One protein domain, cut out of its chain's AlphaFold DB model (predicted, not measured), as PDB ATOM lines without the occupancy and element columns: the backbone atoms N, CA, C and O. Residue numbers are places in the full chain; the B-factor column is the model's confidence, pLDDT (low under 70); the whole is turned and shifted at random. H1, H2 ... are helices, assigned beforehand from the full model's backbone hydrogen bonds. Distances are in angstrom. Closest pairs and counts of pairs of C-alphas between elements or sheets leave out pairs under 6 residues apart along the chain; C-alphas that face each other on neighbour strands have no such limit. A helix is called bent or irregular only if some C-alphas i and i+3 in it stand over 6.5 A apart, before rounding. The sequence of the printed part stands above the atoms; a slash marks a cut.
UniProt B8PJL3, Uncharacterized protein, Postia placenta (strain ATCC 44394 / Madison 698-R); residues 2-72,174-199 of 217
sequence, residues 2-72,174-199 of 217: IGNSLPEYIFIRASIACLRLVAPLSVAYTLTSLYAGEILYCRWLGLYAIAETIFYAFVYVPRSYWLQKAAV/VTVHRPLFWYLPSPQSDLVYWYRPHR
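Overview. This is residues 2 to 72 and 174 to 199 of the 217 residues of an uncharacterized protein of Postia placenta (strain ATCC 44394 / Madison 698-R) (UniProt B8PJL3). A long bent helix, H1, is crossed near its bend by a second long helix, H2, and beyond the crossing the parts spread like the arms of an open Y. H1b and H2 make the crossing, while residues 6 to 11 and 13 to 18 of H1a stick out to one side and residues 182 to 199 stick out as a tail, with the four-residue H3 near H2. The printed part has 97 residues with three named helices, H1, H2 and H3 in that order along the chain, and no named strand; the class is all helix. The whole is only just loose, close to extended, with a radius of gyration of the C-alphas of 18.7 A, and the C-alphas span 63 by 43 by 33 A.

Along the chain. Start with H1, residues 6 to 36, which by its hydrogen bonds was assigned as one helix but is bent: C-alphas 20 and 23 are 6.7 A apart. Find C-alpha 6 at (132.429, 140.415, 147.404); from there the arm H1a runs 21.0 A to residue 20. The arm H1b, residues 23 to 36, covers 19.9 A and ends with C-alpha 36 at (134.702, 135.019, 189.730). Next look for H2, residues 43 to 67, 34.3 A long; it is neither bent nor irregular, but only just: C-alphas 58 and 61 are 6.3 A apart. H3 is residues 180 to 183, 5.6 A long, and ends with C-alpha 183 at (152.826, 127.605, 166.451).

Arrangement. At the bend you will find H1a and H1b at a steep tilt of 44 degrees. H1b touches H2, which meets it with residues 46 to 56 alone; the closest C-alphas, those of Ser 26 and Ala 49, are 4.4 A apart. These two run opposite ways at a steep tilt of 54 degrees. H3 is close to H2 but not clearly touching; their closest C-alphas, those of Glu 52 and Leu 180, are 6.1 A apart. H1a is apart from H2 and from H3, and H1b is apart from H3. Every O i to N i+4 pair is within hydrogen-bond range in H1a and H1b, and 19 of 21 are in H2; H3 is too short for such a pair.

Size, cuts and confidence. Look for the two farthest C-alphas, those of Ala 36 and Arg 199, 64.2 A apart. H1 and H2 are joined by a short link of 6 residues. The link from H2 to H3 crosses the cut, where residues 73 to 173 are not printed and C-alphas 72 and 174 are 18.4 A apart. Residues 184 to 199 form a long stretch with no named element. The mean pLDDT of the printed part is 84.5; residues 2 to 3 and 186 to 194 are under 70.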
ATOM      1  N   ILE A   2     142.942 133.855 144.892       51.97
ATOM      2  CA  ILE A   2     141.731 134.177 145.663       51.97
ATOM      3  C   ILE A   2     140.785 134.954 144.735       51.97
ATOM      4  O   ILE A   2     141.245 135.834 144.008       51.97
ATOM      5  N   GLY A   3     139.513 134.569 144.668       52.75
ATOM      6  CA  GLY A   3     138.537 135.166 143.770       52.75
ATOM      7  C   GLY A   3     138.187 136.589 144.196       52.75
ATOM      8  O   GLY A   3     138.090 136.924 145.375       52.75
ATOM      9  N   ASN A   4     137.984 137.457 143.208       71.06
ATOM     10  CA  ASN A   4     137.667 138.874 143.410       71.06
ATOM     11  C   ASN A   4     136.188 139.109 143.787       71.06
ATOM     12  O   ASN A   4     135.633 140.165 143.484       71.06
ATOM     13  N   SER A   5     135.506 138.125 144.382       85.81
ATOM     14  CA  SER A   5     134.082 138.234 144.699       85.81
ATOM     15  C   SER A   5     133.860 138.927 146.053       85.81
ATOM     16  O   SER A   5     134.614 138.743 147.009       85.81
ATOM     17  N   LEU A   6     132.802 139.741 146.152       88.06
ATOM     18  CA  LEU A   6     132.429 140.415 147.404       88.06
ATOM     19  C   LEU A   6     132.239 139.426 148.580       88.06
ATOM     20  O   LEU A   6     132.728 139.729 149.671       88.06
ATOM     21  N   PRO A   7     131.597 138.250 148.402       89.81
ATOM     22  CA  PRO A   7     131.474 137.263 149.476       89.81
ATOM     23  C   PRO A   7     132.823 136.735 149.972       89.81
ATOM     24  O   PRO A   7     133.014 136.612 151.179       89.81
ATOM     25  N   GLU A   8     133.774 136.471 149.072       85.75
ATOM     26  CA  GLU A   8     135.120 136.021 149.446       85.75
ATOM     27  C   GLU A   8     135.874 137.098 150.228       85.75
ATOM     28  O   GLU A   8     136.476 136.808 151.261       85.75
ATOM     29  N   TYR A   9     135.777 138.360 149.803       84.50
ATOM     30  CA  TYR A   9     136.363 139.478 150.540       84.50
ATOM     31  C   TYR A   9     135.784 139.607 151.957       84.50
ATOM     32  O   TYR A   9     136.537 139.757 152.925       84.50
ATOM     33  N   ILE A  10     134.456 139.511 152.102       89.75
ATOM     34  CA  ILE A  10     133.785 139.538 153.411       89.75
ATOM     35  C   ILE A  10     134.248 138.357 154.266       89.75
ATOM     36  O   ILE A  10     134.599 138.552 155.429       89.75
ATOM     37  N   PHE A  11     134.303 137.154 153.696       89.25
ATOM     38  CA  PHE A  11     134.765 135.954 154.386       89.25
ATOM     39  C   PHE A  11     136.203 136.100 154.901       89.25
ATOM     40  O   PHE A  11     136.475 135.802 156.067       89.25
ATOM     41  N   ILE A  12     137.117 136.622 154.079       87.19
ATOM     42  CA  ILE A  12     138.514 136.868 154.468       87.19
ATOM     43  C   ILE A  12     138.581 137.903 155.592       87.19
ATOM     44  O   ILE A  12     139.236 137.672 156.610       87.19
ATOM     45  N   ARG A  13     137.873 139.032 155.459       88.31
ATOM     46  CA  ARG A  13     137.839 140.081 156.492       88.31
ATOM     47  C   ARG A  13     137.262 139.565 157.811       88.31
ATOM     48  O   ARG A  13     137.834 139.852 158.862       88.31
ATOM     49  N   ALA A  14     136.185 138.783 157.762       90.75
ATOM     50  CA  ALA A  14     135.580 138.154 158.933       90.75
ATOM     51  C   ALA A  14     136.525 137.135 159.584       90.75
ATOM     52  O   ALA A  14     136.677 137.133 160.804       90.75
ATOM     53  N   SER A  15     137.228 136.330 158.784       89.31
ATOM     54  CA  SER A  15     138.220 135.363 159.272       89.31
ATOM     55  C   SER A  15     139.393 136.059 159.965       89.31
ATOM     56  O   SER A  15     139.761 135.694 161.081       89.31
ATOM     57  N   ILE A  16     139.936 137.125 159.364       87.88
ATOM     58  CA  ILE A  16     140.988 137.949 159.979       87.88
ATOM     59  C   ILE A  16     140.489 138.567 161.290       87.88
ATOM     60  O   ILE A  16     141.219 138.561 162.282       87.88
ATOM     61  N   ALA A  17     139.261 139.091 161.315       90.06
ATOM     62  CA  ALA A  17     138.671 139.658 162.524       90.06
ATOM     63  C   ALA A  17     138.524 138.600 163.628       90.06
ATOM     64  O   ALA A  17     138.951 138.840 164.753       90.06
ATOM     65  N   CYS A  18     138.014 137.409 163.300       90.62
ATOM     66  CA  CYS A  18     137.895 136.288 164.230       90.62
ATOM     67  C   CYS A  18     139.254 135.917 164.843       90.62
ATOM     68  O   CYS A  18     139.389 135.869 166.064       90.62
ATOM     69  N   LEU A  19     140.292 135.765 164.014       90.06
ATOM     70  CA  LEU A  19     141.648 135.453 164.477       90.06
ATOM     71  C   LEU A  19     142.244 136.554 165.362       90.06
ATOM     72  O   LEU A  19     142.916 136.257 166.349       90.06
ATOM     73  N   ARG A  20     141.987 137.827 165.038       89.31
ATOM     74  CA  ARG A  20     142.442 138.973 165.842       89.31
ATOM     75  C   ARG A  20     141.736 139.065 167.194       89.31
ATOM     76  O   ARG A  20     142.322 139.596 168.132       89.31
ATOM     77  N   LEU A  21     140.513 138.547 167.301       93.00
ATOM     78  CA  LEU A  21     139.730 138.559 168.537       93.00
ATOM     79  C   LEU A  21     140.149 137.476 169.539       93.00
ATOM     80  O   LEU A  21     139.845 137.611 170.719       93.00
ATOM     81  N   VAL A  22     140.884 136.441 169.120       93.31
ATOM     82  CA  VAL A  22     141.277 135.329 170.005       93.31
ATOM     83  C   VAL A  22     142.052 135.815 171.235       93.31
ATOM     84  O   VAL A  22     141.705 135.449 172.356       93.31
ATOM     85  N   ALA A  23     143.051 136.682 171.051       91.38
ATOM     86  CA  ALA A  23     143.842 137.226 172.155       91.38
ATOM     87  C   ALA A  23     143.020 138.094 173.130       91.38
ATOM     88  O   ALA A  23     142.997 137.765 174.316       91.38
ATOM     89  N   PRO A  24     142.305 139.161 172.700       94.06
ATOM     90  CA  PRO A  24     141.537 139.989 173.630       94.06
ATOM     91  C   PRO A  24     140.407 139.214 174.316       94.06
ATOM     92  O   PRO A  24     140.159 139.444 175.497       94.06
ATOM     93  N   LEU A  25     139.763 138.263 173.628       94.25
ATOM     94  CA  LEU A  25     138.755 137.399 174.249       94.25
ATOM     95  C   LEU A  25     139.370 136.457 175.289       94.25
ATOM     96  O   LEU A  25     138.780 136.267 176.347       94.25
ATOM     97  N   SER A  26     140.560 135.908 175.031       93.69
ATOM     98  CA  SER A  26     141.270 135.050 175.991       93.69
ATOM     99  C   SER A  26     141.704 135.820 177.238       93.69
ATOM    100  O   SER A  26     141.532 135.328 178.354       93.69
ATOM    101  N   VAL A  27     142.184 137.056 177.064       93.94
ATOM    102  CA  VAL A  27     142.516 137.965 178.172       93.94
ATOM    103  C   VAL A  27     141.262 138.306 178.975       93.94
ATOM    104  O   VAL A  27     141.260 138.152 180.194       93.94
ATOM    105  N   ALA A  28     140.177 138.712 178.307       94.31
ATOM    106  CA  ALA A  28     138.915 139.042 178.965       94.31
ATOM    107  C   ALA A  28     138.344 137.844 179.739       94.31
ATOM    108  O   ALA A  28     137.978 137.999 180.900       94.31
ATOM    109  N   TYR A  29     138.334 136.649 179.137       93.44
ATOM    110  CA  TYR A  29     137.905 135.408 179.786       93.44
ATOM    111  C   TYR A  29     138.753 135.081 181.021       93.44
ATOM    112  O   TYR A  29     138.226 134.698 182.063       93.44
ATOM    113  N   THR A  30     140.075 135.235 180.920       92.38
ATOM    114  CA  THR A  30     140.983 134.945 182.035       92.38
ATOM    115  C   THR A  30     140.753 135.921 183.189       92.38
ATOM    116  O   THR A  30     140.650 135.495 184.334       92.38
ATOM    117  N   LEU A  31     140.591 137.217 182.906       93.12
ATOM    118  CA  LEU A  31     140.311 138.232 183.925       93.12
ATOM    119  C   LEU A  31     138.950 138.030 184.606       93.12
ATOM    120  O   LEU A  31     138.858 138.154 185.826       93.12
ATOM    121  N   THR A  32     137.901 137.693 183.851       91.62
ATOM    122  CA  THR A  32     136.573 137.430 184.428       91.62
ATOM    123  C   THR A  32     136.549 136.142 185.245       91.62
ATOM    124  O   THR A  32     135.949 136.121 186.316       91.62
ATOM    125  N   SER A  33     137.241 135.092 184.796       91.00
ATOM    126  CA  SER A  33     137.404 133.849 185.556       91.00
ATOM    127  C   SER A  33     138.180 134.072 186.862       91.00
ATOM    128  O   SER A  33     137.780 133.554 187.900       91.00
ATOM    129  N   LEU A  34     139.230 134.904 186.841       90.00
ATOM    130  CA  LEU A  34     139.968 135.298 188.047       90.00
ATOM    131  C   LEU A  34     139.095 136.095 189.025       90.00
ATOM    132  O   LEU A  34     139.159 135.852 190.225       90.00
ATOM    133  N   TYR A  35     138.268 137.015 188.520       92.56
ATOM    134  CA  TYR A  35     137.338 137.790 189.345       92.56
ATOM    135  C   TYR A  35     136.251 136.914 189.984       92.56
ATOM    136  O   TYR A  35     135.913 137.102 191.149       92.56
ATOM    137  N   ALA A  36     135.721 135.945 189.238       90.38
ATOM    138  CA  ALA A  36     134.702 135.019 189.730       90.38
ATOM    139  C   ALA A  36     135.262 133.936 190.669       90.38
ATOM    140  O   ALA A  36     134.490 133.289 191.370       90.38
ATOM    141  N   GLY A  37     136.580 133.709 190.673       85.62
ATOM    142  CA  GLY A  37     137.225 132.641 191.444       85.62
ATOM    143  C   GLY A  37     137.003 131.229 190.885       85.62
ATOM    144  O   GLY A  37     137.470 130.260 191.479       85.62
ATOM    145  N   GLU A  38     136.332 131.099 189.738       86.44
ATOM    146  CA  GLU A  38     135.992 129.825 189.099       86.44
ATOM    147  C   GLU A  38     136.170 129.885 187.575       86.44
ATOM    148  O   GLU A  38     136.155 130.951 186.950       86.44
ATOM    149  N   ILE A  39     136.329 128.718 186.941       84.69
ATOM    150  CA  ILE A  39     136.381 128.600 185.478       84.69
ATOM    151  C   ILE A  39     134.951 128.651 184.933       84.69
ATOM    152  O   ILE A  39     134.201 127.691 185.077       84.69
ATOM    153  N   LEU A  40     134.608 129.754 184.260       80.75
ATOM    154  CA  LEU A  40     133.230 130.104 183.882       80.75
ATOM    155  C   LEU A  40     132.539 129.141 182.905       80.75
ATOM    156  O   LEU A  40     131.312 129.093 182.882       80.75
ATOM    157  N   TYR A  41     133.285 128.423 182.060       81.31
ATOM    158  CA  TYR A  41     132.676 127.584 181.021       81.31
ATOM    159  C   TYR A  41     133.245 126.165 180.966       81.31
ATOM    160  O   TYR A  41     132.659 125.223 181.489       81.31
ATOM    161  N   CYS A  42     134.394 125.983 180.317       87.00
ATOM    162  CA  CYS A  42     135.007 124.675 180.123       87.00
ATOM    163  C   CYS A  42     136.461 124.721 180.578       87.00
ATOM    164  O   CYS A  42     137.181 125.673 180.271       87.00
ATOM    165  N   ARG A  43     136.915 123.666 181.266       86.81
ATOM    166  CA  ARG A  43     138.303 123.549 181.742       86.81
ATOM    167  C   ARG A  43     139.314 123.660 180.600       86.81
ATOM    168  O   ARG A  43     140.282 124.396 180.730       86.81
ATOM    169  N   TRP A  44     139.062 123.003 179.468       88.88
ATOM    170  CA  TRP A  44     139.949 123.052 178.298       88.88
ATOM    171  C   TRP A  44     140.020 124.442 177.666       88.88
ATOM    172  O   TRP A  44     141.108 124.914 177.344       88.88
ATOM    173  N   LEU A  45     138.873 125.120 177.548       89.69
ATOM    174  CA  LEU A  45     138.820 126.495 177.056       89.69
ATOM    175  C   LEU A  45     139.553 127.448 178.007       89.69
ATOM    176  O   LEU A  45     140.290 128.313 177.550       89.69
ATOM    177  N   GLY A  46     139.402 127.254 179.320       90.12
ATOM    178  CA  GLY A  46     140.123 128.029 180.326       90.12
ATOM    179  C   GLY A  46     141.632 127.821 180.267       90.12
ATOM    180  O   GLY A  46     142.370 128.798 180.273       90.12
ATOM    181  N   LEU A  47     142.098 126.576 180.128       91.50
ATOM    182  CA  LEU A  47     143.523 126.280 179.952       91.50
ATOM    183  C   LEU A  47     144.091 126.948 178.695       91.50
ATOM    184  O   LEU A  47     145.156 127.561 178.765       91.50
ATOM    185  N   TYR A  48     143.372 126.879 177.569       93.12
ATOM    186  CA  TYR A  48     143.769 127.574 176.344       93.12
ATOM    187  C   TYR A  48     143.806 129.094 176.542       93.12
ATOM    188  O   TYR A  48     144.805 129.722 176.210       93.12
ATOM    189  N   ALA A  49     142.758 129.687 177.122       93.44
ATOM    190  CA  ALA A  49     142.672 131.130 177.337       93.44
ATOM    191  C   ALA A  49     143.786 131.650 178.261       93.44
ATOM    192  O   ALA A  49     144.367 132.703 177.988       93.44
ATOM    193  N   ILE A  50     144.134 130.894 179.308       93.12
ATOM    194  CA  ILE A  50     145.260 131.204 180.197       93.12
ATOM    195  C   ILE A  50     146.580 131.123 179.424       93.12
ATOM    196  O   ILE A  50     147.375 132.061 179.483       93.12
ATOM    197  N   ALA A  51     146.812 130.040 178.675       94.56
ATOM    198  CA  ALA A  51     148.027 129.876 177.881       94.56
ATOM    199  C   ALA A  51     148.185 131.005 176.849       94.56
ATOM    200  O   ALA A  51     149.252 131.613 176.763       94.56
ATOM    201  N   GLU A  52     147.117 131.334 176.122       95.25
ATOM    202  CA  GLU A  52     147.071 132.424 175.143       95.25
ATOM    203  C   GLU A  52     147.345 133.779 175.806       95.25
ATOM    204  O   GLU A  52     148.113 134.581 175.282       95.25
ATOM    205  N   THR A  53     146.781 134.022 176.991       94.44
ATOM    206  CA  THR A  53     147.009 135.253 177.763       94.44
ATOM    207  C   THR A  53     148.470 135.385 178.193       94.44
ATOM    208  O   THR A  53     149.071 136.447 178.019       94.44
ATOM    209  N   ILE A  54     149.072 134.307 178.706       94.75
ATOM    210  CA  ILE A  54     150.493 134.270 179.079       94.75
ATOM    211  C   ILE A  54     151.361 134.507 177.839       94.75
ATOM    212  O   ILE A  54     152.275 135.330 177.869       94.75
ATOM    213  N   PHE A  55     151.066 133.838 176.727       93.62
ATOM    214  CA  PHE A  55     151.800 134.018 175.479       93.62
ATOM    215  C   PHE A  55     151.700 135.454 174.955       93.62
ATOM    216  O   PHE A  55     152.715 136.064 174.604       93.62
ATOM    217  N   TYR A  56     150.498 136.028 174.957       93.06
ATOM    218  CA  TYR A  56     150.273 137.408 174.556       93.06
ATOM    219  C   TYR A  56     151.115 138.370 175.409       93.06
ATOM    220  O   TYR A  56     151.864 139.187 174.867       93.06
ATOM    221  N   ALA A  57     151.048 138.239 176.736       93.12
ATOM    222  CA  ALA A  57     151.691 139.155 177.673       93.12
ATOM    223  C   ALA A  57     153.218 139.005 177.743       93.12
ATOM    224  O   ALA A  57     153.921 140.009 177.834       93.12
ATOM    225  N   PHE A  58     153.744 137.778 177.699       94.12
ATOM    226  CA  PHE A  58     155.166 137.508 177.950       94.12
ATOM    227  C   PHE A  58     155.981 137.214 176.690       94.12
ATOM    228  O   PHE A  58     157.204 137.329 176.722       94.12
ATOM    229  N   VAL A  59     155.339 136.870 175.572       91.00
ATOM    230  CA  VAL A  59     156.037 136.610 174.306       91.00
ATOM    231  C   VAL A  59     155.713 137.689 173.290       91.00
ATOM    232  O   VAL A  59     156.623 138.370 172.818       91.00
ATOM    233  N   TYR A  60     154.435 137.883 172.959       91.06
ATOM    234  CA  TYR A  60     154.052 138.805 171.893       91.06
ATOM    235  C   TYR A  60     154.331 140.266 172.246       91.06
ATOM    236  O   TYR A  60     154.993 140.943 171.462       91.06
ATOM    237  N   VAL A  61     153.866 140.755 173.402       90.56
ATOM    238  CA  VAL A  61     154.037 142.165 173.793       90.56
ATOM    239  C   VAL A  61     155.519 142.549 173.895       90.56
ATOM    240  O   VAL A  61     155.913 143.508 173.223       90.56
ATOM    241  N   PRO A  62     156.383 141.804 174.618       91.94
ATOM    242  CA  PRO A  62     157.800 142.124 174.669       91.94
ATOM    243  C   PRO A  62     158.414 142.057 173.278       91.94
ATOM    244  O   PRO A  62     159.049 143.015 172.849       91.94
ATOM    245  N   ARG A  63     158.194 140.975 172.524       88.50
ATOM    246  CA  ARG A  63     158.774 140.824 171.183       88.50
ATOM    247  C   ARG A  63     158.347 141.945 170.236       88.50
ATOM    248  O   ARG A  63     159.188 142.445 169.499       88.50
ATOM    249  N   SER A  64     157.077 142.343 170.258       87.31
ATOM    250  CA  SER A  64     156.561 143.462 169.464       87.31
ATOM    251  C   SER A  64     157.295 144.753 169.815       87.31
ATOM    252  O   SER A  64     157.795 145.426 168.919       87.31
ATOM    253  N   TYR A  65     157.474 145.030 171.109       87.50
ATOM    254  CA  TYR A  65     158.250 146.175 171.578       87.50
ATOM    255  C   TYR A  65     159.723 146.112 171.138       87.50
ATOM    256  O   TYR A  65     160.264 147.094 170.632       87.50
ATOM    257  N   TRP A  66     160.378 144.953 171.268       86.06
ATOM    258  CA  TRP A  66     161.766 144.759 170.832       86.06
ATOM    259  C   TRP A  66     161.939 144.951 169.320       86.06
ATOM    260  O   TRP A  66     162.935 145.538 168.907       86.06
ATOM    261  N   LEU A  67     160.977 144.504 168.507       84.69
ATOM    262  CA  LEU A  67     161.006 144.639 167.046       84.69
ATOM    263  C   LEU A  67     160.819 146.080 166.552       84.69
ATOM    264  O   LEU A  67     161.194 146.364 165.421       84.69
ATOM    265  N   GLN A  68     160.277 146.987 167.373       82.62
ATOM    266  CA  GLN A  68     160.202 148.415 167.025       82.62
ATOM    267  C   GLN A  68     161.528 149.158 167.218       82.62
ATOM    268  O   GLN A  68     161.637 150.320 166.823       82.62
ATOM    269  N   LYS A  69     162.534 148.543 167.855       81.19
ATOM    270  CA  LYS A  69     163.840 149.189 168.030       81.19
ATOM    271  C   LYS A  69     164.483 149.415 166.663       81.19
ATOM    272  O   LYS A  69     164.474 148.523 165.819       81.19
ATOM    273  N   ALA A  70     165.053 150.605 166.474       73.62
ATOM    274  CA  ALA A  70     165.738 150.963 165.239       73.62
ATOM    275  C   ALA A  70     166.813 149.920 164.899       73.62
ATOM    276  O   ALA A  70     167.583 149.499 165.770       73.62
ATOM    277  N   ALA A  71     166.846 149.497 163.637       73.31
ATOM    278  CA  ALA A  71     167.850 148.562 163.167       73.31
ATOM    279  C   ALA A  71     169.245 149.199 163.259       73.31
ATOM    280  O   ALA A  71     169.428 150.386 162.991       73.31
ATOM    281  N   VAL A  72     170.245 148.398 163.622       74.06
ATOM    282  CA  VAL A  72     171.643 148.828 163.537       74.06
ATOM    283  C   VAL A  72     172.048 148.763 162.071       74.06
ATOM    284  O   VAL A  72     172.152 147.679 161.496       74.06
ATOM    285  N   VAL A 174     154.933 146.567 161.366       78.12
ATOM    286  CA  VAL A 174     153.549 146.245 161.749       78.12
ATOM    287  C   VAL A 174     153.496 144.800 162.252       78.12
ATOM    288  O   VAL A 174     153.445 143.849 161.473       78.12
ATOM    289  N   THR A 175     153.526 144.613 163.572       79.88
ATOM    290  CA  THR A 175     153.383 143.291 164.191       79.88
ATOM    291  C   THR A 175     151.911 142.982 164.431       79.88
ATOM    292  O   THR A 175     151.201 143.781 165.036       79.88
ATOM    293  N   VAL A 176     151.465 141.801 164.007       84.94
ATOM    294  CA  VAL A 176     150.117 141.290 164.278       84.94
ATOM    295  C   VAL A 176     150.233 140.057 165.163       84.94
ATOM    296  O   VAL A 176     151.058 139.177 164.900       84.94
ATOM    297  N   HIS A 177     149.408 139.987 166.207       87.00
ATOM    298  CA  HIS A 177     149.336 138.810 167.062       87.00
ATOM    299  C   HIS A 177     148.823 137.603 166.271       87.00
ATOM    300  O   HIS A 177     147.758 137.661 165.655       87.00
ATOM    301  N   ARG A 178     149.573 136.500 166.322       87.44
ATOM    302  CA  ARG A 178     149.150 135.197 165.802       87.44
ATOM    303  C   ARG A 178     148.820 134.306 166.999       87.44
ATOM    304  O   ARG A 178     149.716 134.128 167.823       87.44
ATOM    305  N   PRO A 179     147.586 133.786 167.105       89.75
ATOM    306  CA  PRO A 179     147.201 132.877 168.181       89.75
ATOM    307  C   PRO A 179     148.142 131.689 168.368       89.75
ATOM    308  O   PRO A 179     148.745 131.230 167.397       89.75
ATOM    309  N   LEU A 180     148.232 131.155 169.588       86.88
ATOM    310  CA  LEU A 180     149.146 130.061 169.936       86.88
ATOM    311  C   LEU A 180     149.038 128.853 169.008       86.88
ATOM    312  O   LEU A 180     150.050 128.228 168.693       86.88
ATOM    313  N   PHE A 181     147.834 128.542 168.525       85.31
ATOM    314  CA  PHE A 181     147.629 127.393 167.645       85.31
ATOM    315  C   PHE A 181     148.416 127.493 166.323       85.31
ATOM    316  O   PHE A 181     148.720 126.463 165.730       85.31
ATOM    317  N   TRP A 182     148.804 128.697 165.879       82.94
ATOM    318  CA  TRP A 182     149.656 128.889 164.696       82.94
ATOM    319  C   TRP A 182     151.076 128.348 164.873       82.94
ATOM    320  O   TRP A 182     151.780 128.159 163.884       82.94
ATOM    321  N   TYR A 183     151.507 128.137 166.115       82.81
ATOM    322  CA  TYR A 183     152.826 127.605 166.451       82.81
ATOM    323  C   TYR A 183     152.793 126.103 166.745       82.81
ATOM    324  O   TYR A 183     153.831 125.517 167.049       82.81
ATOM    325  N   LEU A 184     151.620 125.472 166.655       81.25
ATOM    326  CA  LEU A 184     151.531 124.023 166.692       81.25
ATOM    327  C   LEU A 184     152.155 123.454 165.410       81.25
ATOM    328  O   LEU A 184     151.985 124.038 164.336       81.25
ATOM    329  N   PRO A 185     152.885 122.330 165.499       74.56
ATOM    330  CA  PRO A 185     153.444 121.686 164.320       74.56
ATOM    331  C   PRO A 185     152.323 121.396 163.320       74.56
ATOM    332  O   PRO A 185     151.306 120.794 163.673       74.56
ATOM    333  N   SER A 186     152.493 121.848 162.075       65.12
ATOM    334  CA  SER A 186     151.513 121.568 161.033       65.12
ATOM    335  C   SER A 186     151.499 120.062 160.766       65.12
ATOM    336  O   SER A 186     152.566 119.496 160.527       65.12
ATOM    337  N   PRO A 187     150.328 119.410 160.723       60.59
ATOM    338  CA  PRO A 187     150.231 117.991 160.389       60.59
ATOM    339  C   PRO A 187     150.577 117.681 158.919       60.59
ATOM    340  O   PRO A 187     150.545 116.517 158.529       60.59
ATOM    341  N   GLN A 188     150.914 118.685 158.096       57.97
ATOM    342  CA  GLN A 188     151.439 118.478 156.746       57.97
ATOM    343  C   GLN A 188     152.801 117.763 156.810       57.97
ATOM    344  O   GLN A 188     153.829 118.369 157.101       57.97
ATOM    345  N   SER A 189     152.799 116.467 156.501       57.00
ATOM    346  CA  SER A 189     153.995 115.642 156.297       57.00
ATOM    347  C   SER A 189     154.749 115.971 155.002       57.00
ATOM    348  O   SER A 189     155.916 115.611 154.868       57.00
ATOM    349  N   ASP A 190     154.111 116.687 154.074       59.28
ATOM    350  CA  ASP A 190     154.642 116.966 152.738       59.28
ATOM    351  C   ASP A 190     155.166 118.401 152.655       59.28
ATOM    352  O   ASP A 190     154.617 119.265 151.968       59.28
ATOM    353  N   LEU A 191     156.240 118.675 153.397       60.22
ATOM    354  CA  LEU A 191     156.963 119.931 153.242       60.22
ATOM    355  C   LEU A 191     157.488 119.999 151.798       60.22
ATOM    356  O   LEU A 191     158.330 119.196 151.402       60.22
ATOM    357  N   VAL A 192     157.004 120.948 150.996       61.44
ATOM    358  CA  VAL A 192     157.550 121.180 149.654       61.44
ATOM    359  C   VAL A 192     158.919 121.835 149.820       61.44
ATOM    360  O   VAL A 192     159.018 123.026 150.106       61.44
ATOM    361  N   TYR A 193     159.983 121.048 149.675       69.00
ATOM    362  CA  TYR A 193     161.361 121.528 149.727       69.00
ATOM    363  C   TYR A 193     162.005 121.463 148.342       69.00
ATOM    364  O   TYR A 193     161.797 120.531 147.568       69.00
ATOM    365  N   TRP A 194     162.842 122.451 148.037       63.94
ATOM    366  CA  TRP A 194     163.711 122.413 146.867       63.94
ATOM    367  C   TRP A 194     165.081 121.888 147.284       63.94
ATOM    368  O   TRP A 194     165.839 122.572 147.971       63.94
ATOM    369  N   TYR A 195     165.411 120.668 146.863       75.56
ATOM    370  CA  TYR A 195     166.724 120.077 147.103       75.56
ATOM    371  C   TYR A 195     167.649 120.313 145.908       75.56
ATOM    372  O   TYR A 195     167.445 119.768 144.824       75.56
ATOM    373  N   ARG A 196     168.709 121.103 146.110       74.62
ATOM    374  CA  ARG A 196     169.881 121.074 145.225       74.62
ATOM    375  C   ARG A 196     170.964 120.201 145.855       74.62
ATOM    376  O   ARG A 196     171.415 120.536 146.951       74.62
ATOM    377  N   PRO A 197     171.460 119.165 145.153       81.94
ATOM    378  CA  PRO A 197     172.597 118.383 145.615       81.94
ATOM    379  C   PRO A 197     173.794 119.280 145.934       81.94
ATOM    380  O   PRO A 197     174.217 120.099 145.107       81.94
ATOM    381  N   HIS A 198     174.330 119.131 147.142       80.62
ATOM    382  CA  HIS A 198     175.481 119.896 147.595       80.62
ATOM    383  C   HIS A 198     176.727 119.505 146.783       80.62
ATOM    384  O   HIS A 198     177.088 118.334 146.718       80.62
ATOM    385  N   ARG A 199     177.376 120.479 146.126       80.88
ATOM    386  CA  ARG A 199     178.535 120.231 145.239       80.88
ATOM    387  C   ARG A 199     179.897 120.470 145.894       80.88
ATOM    388  O   ARG A 199     180.913 120.110 145.305       80.88
TER     389      ARG A 199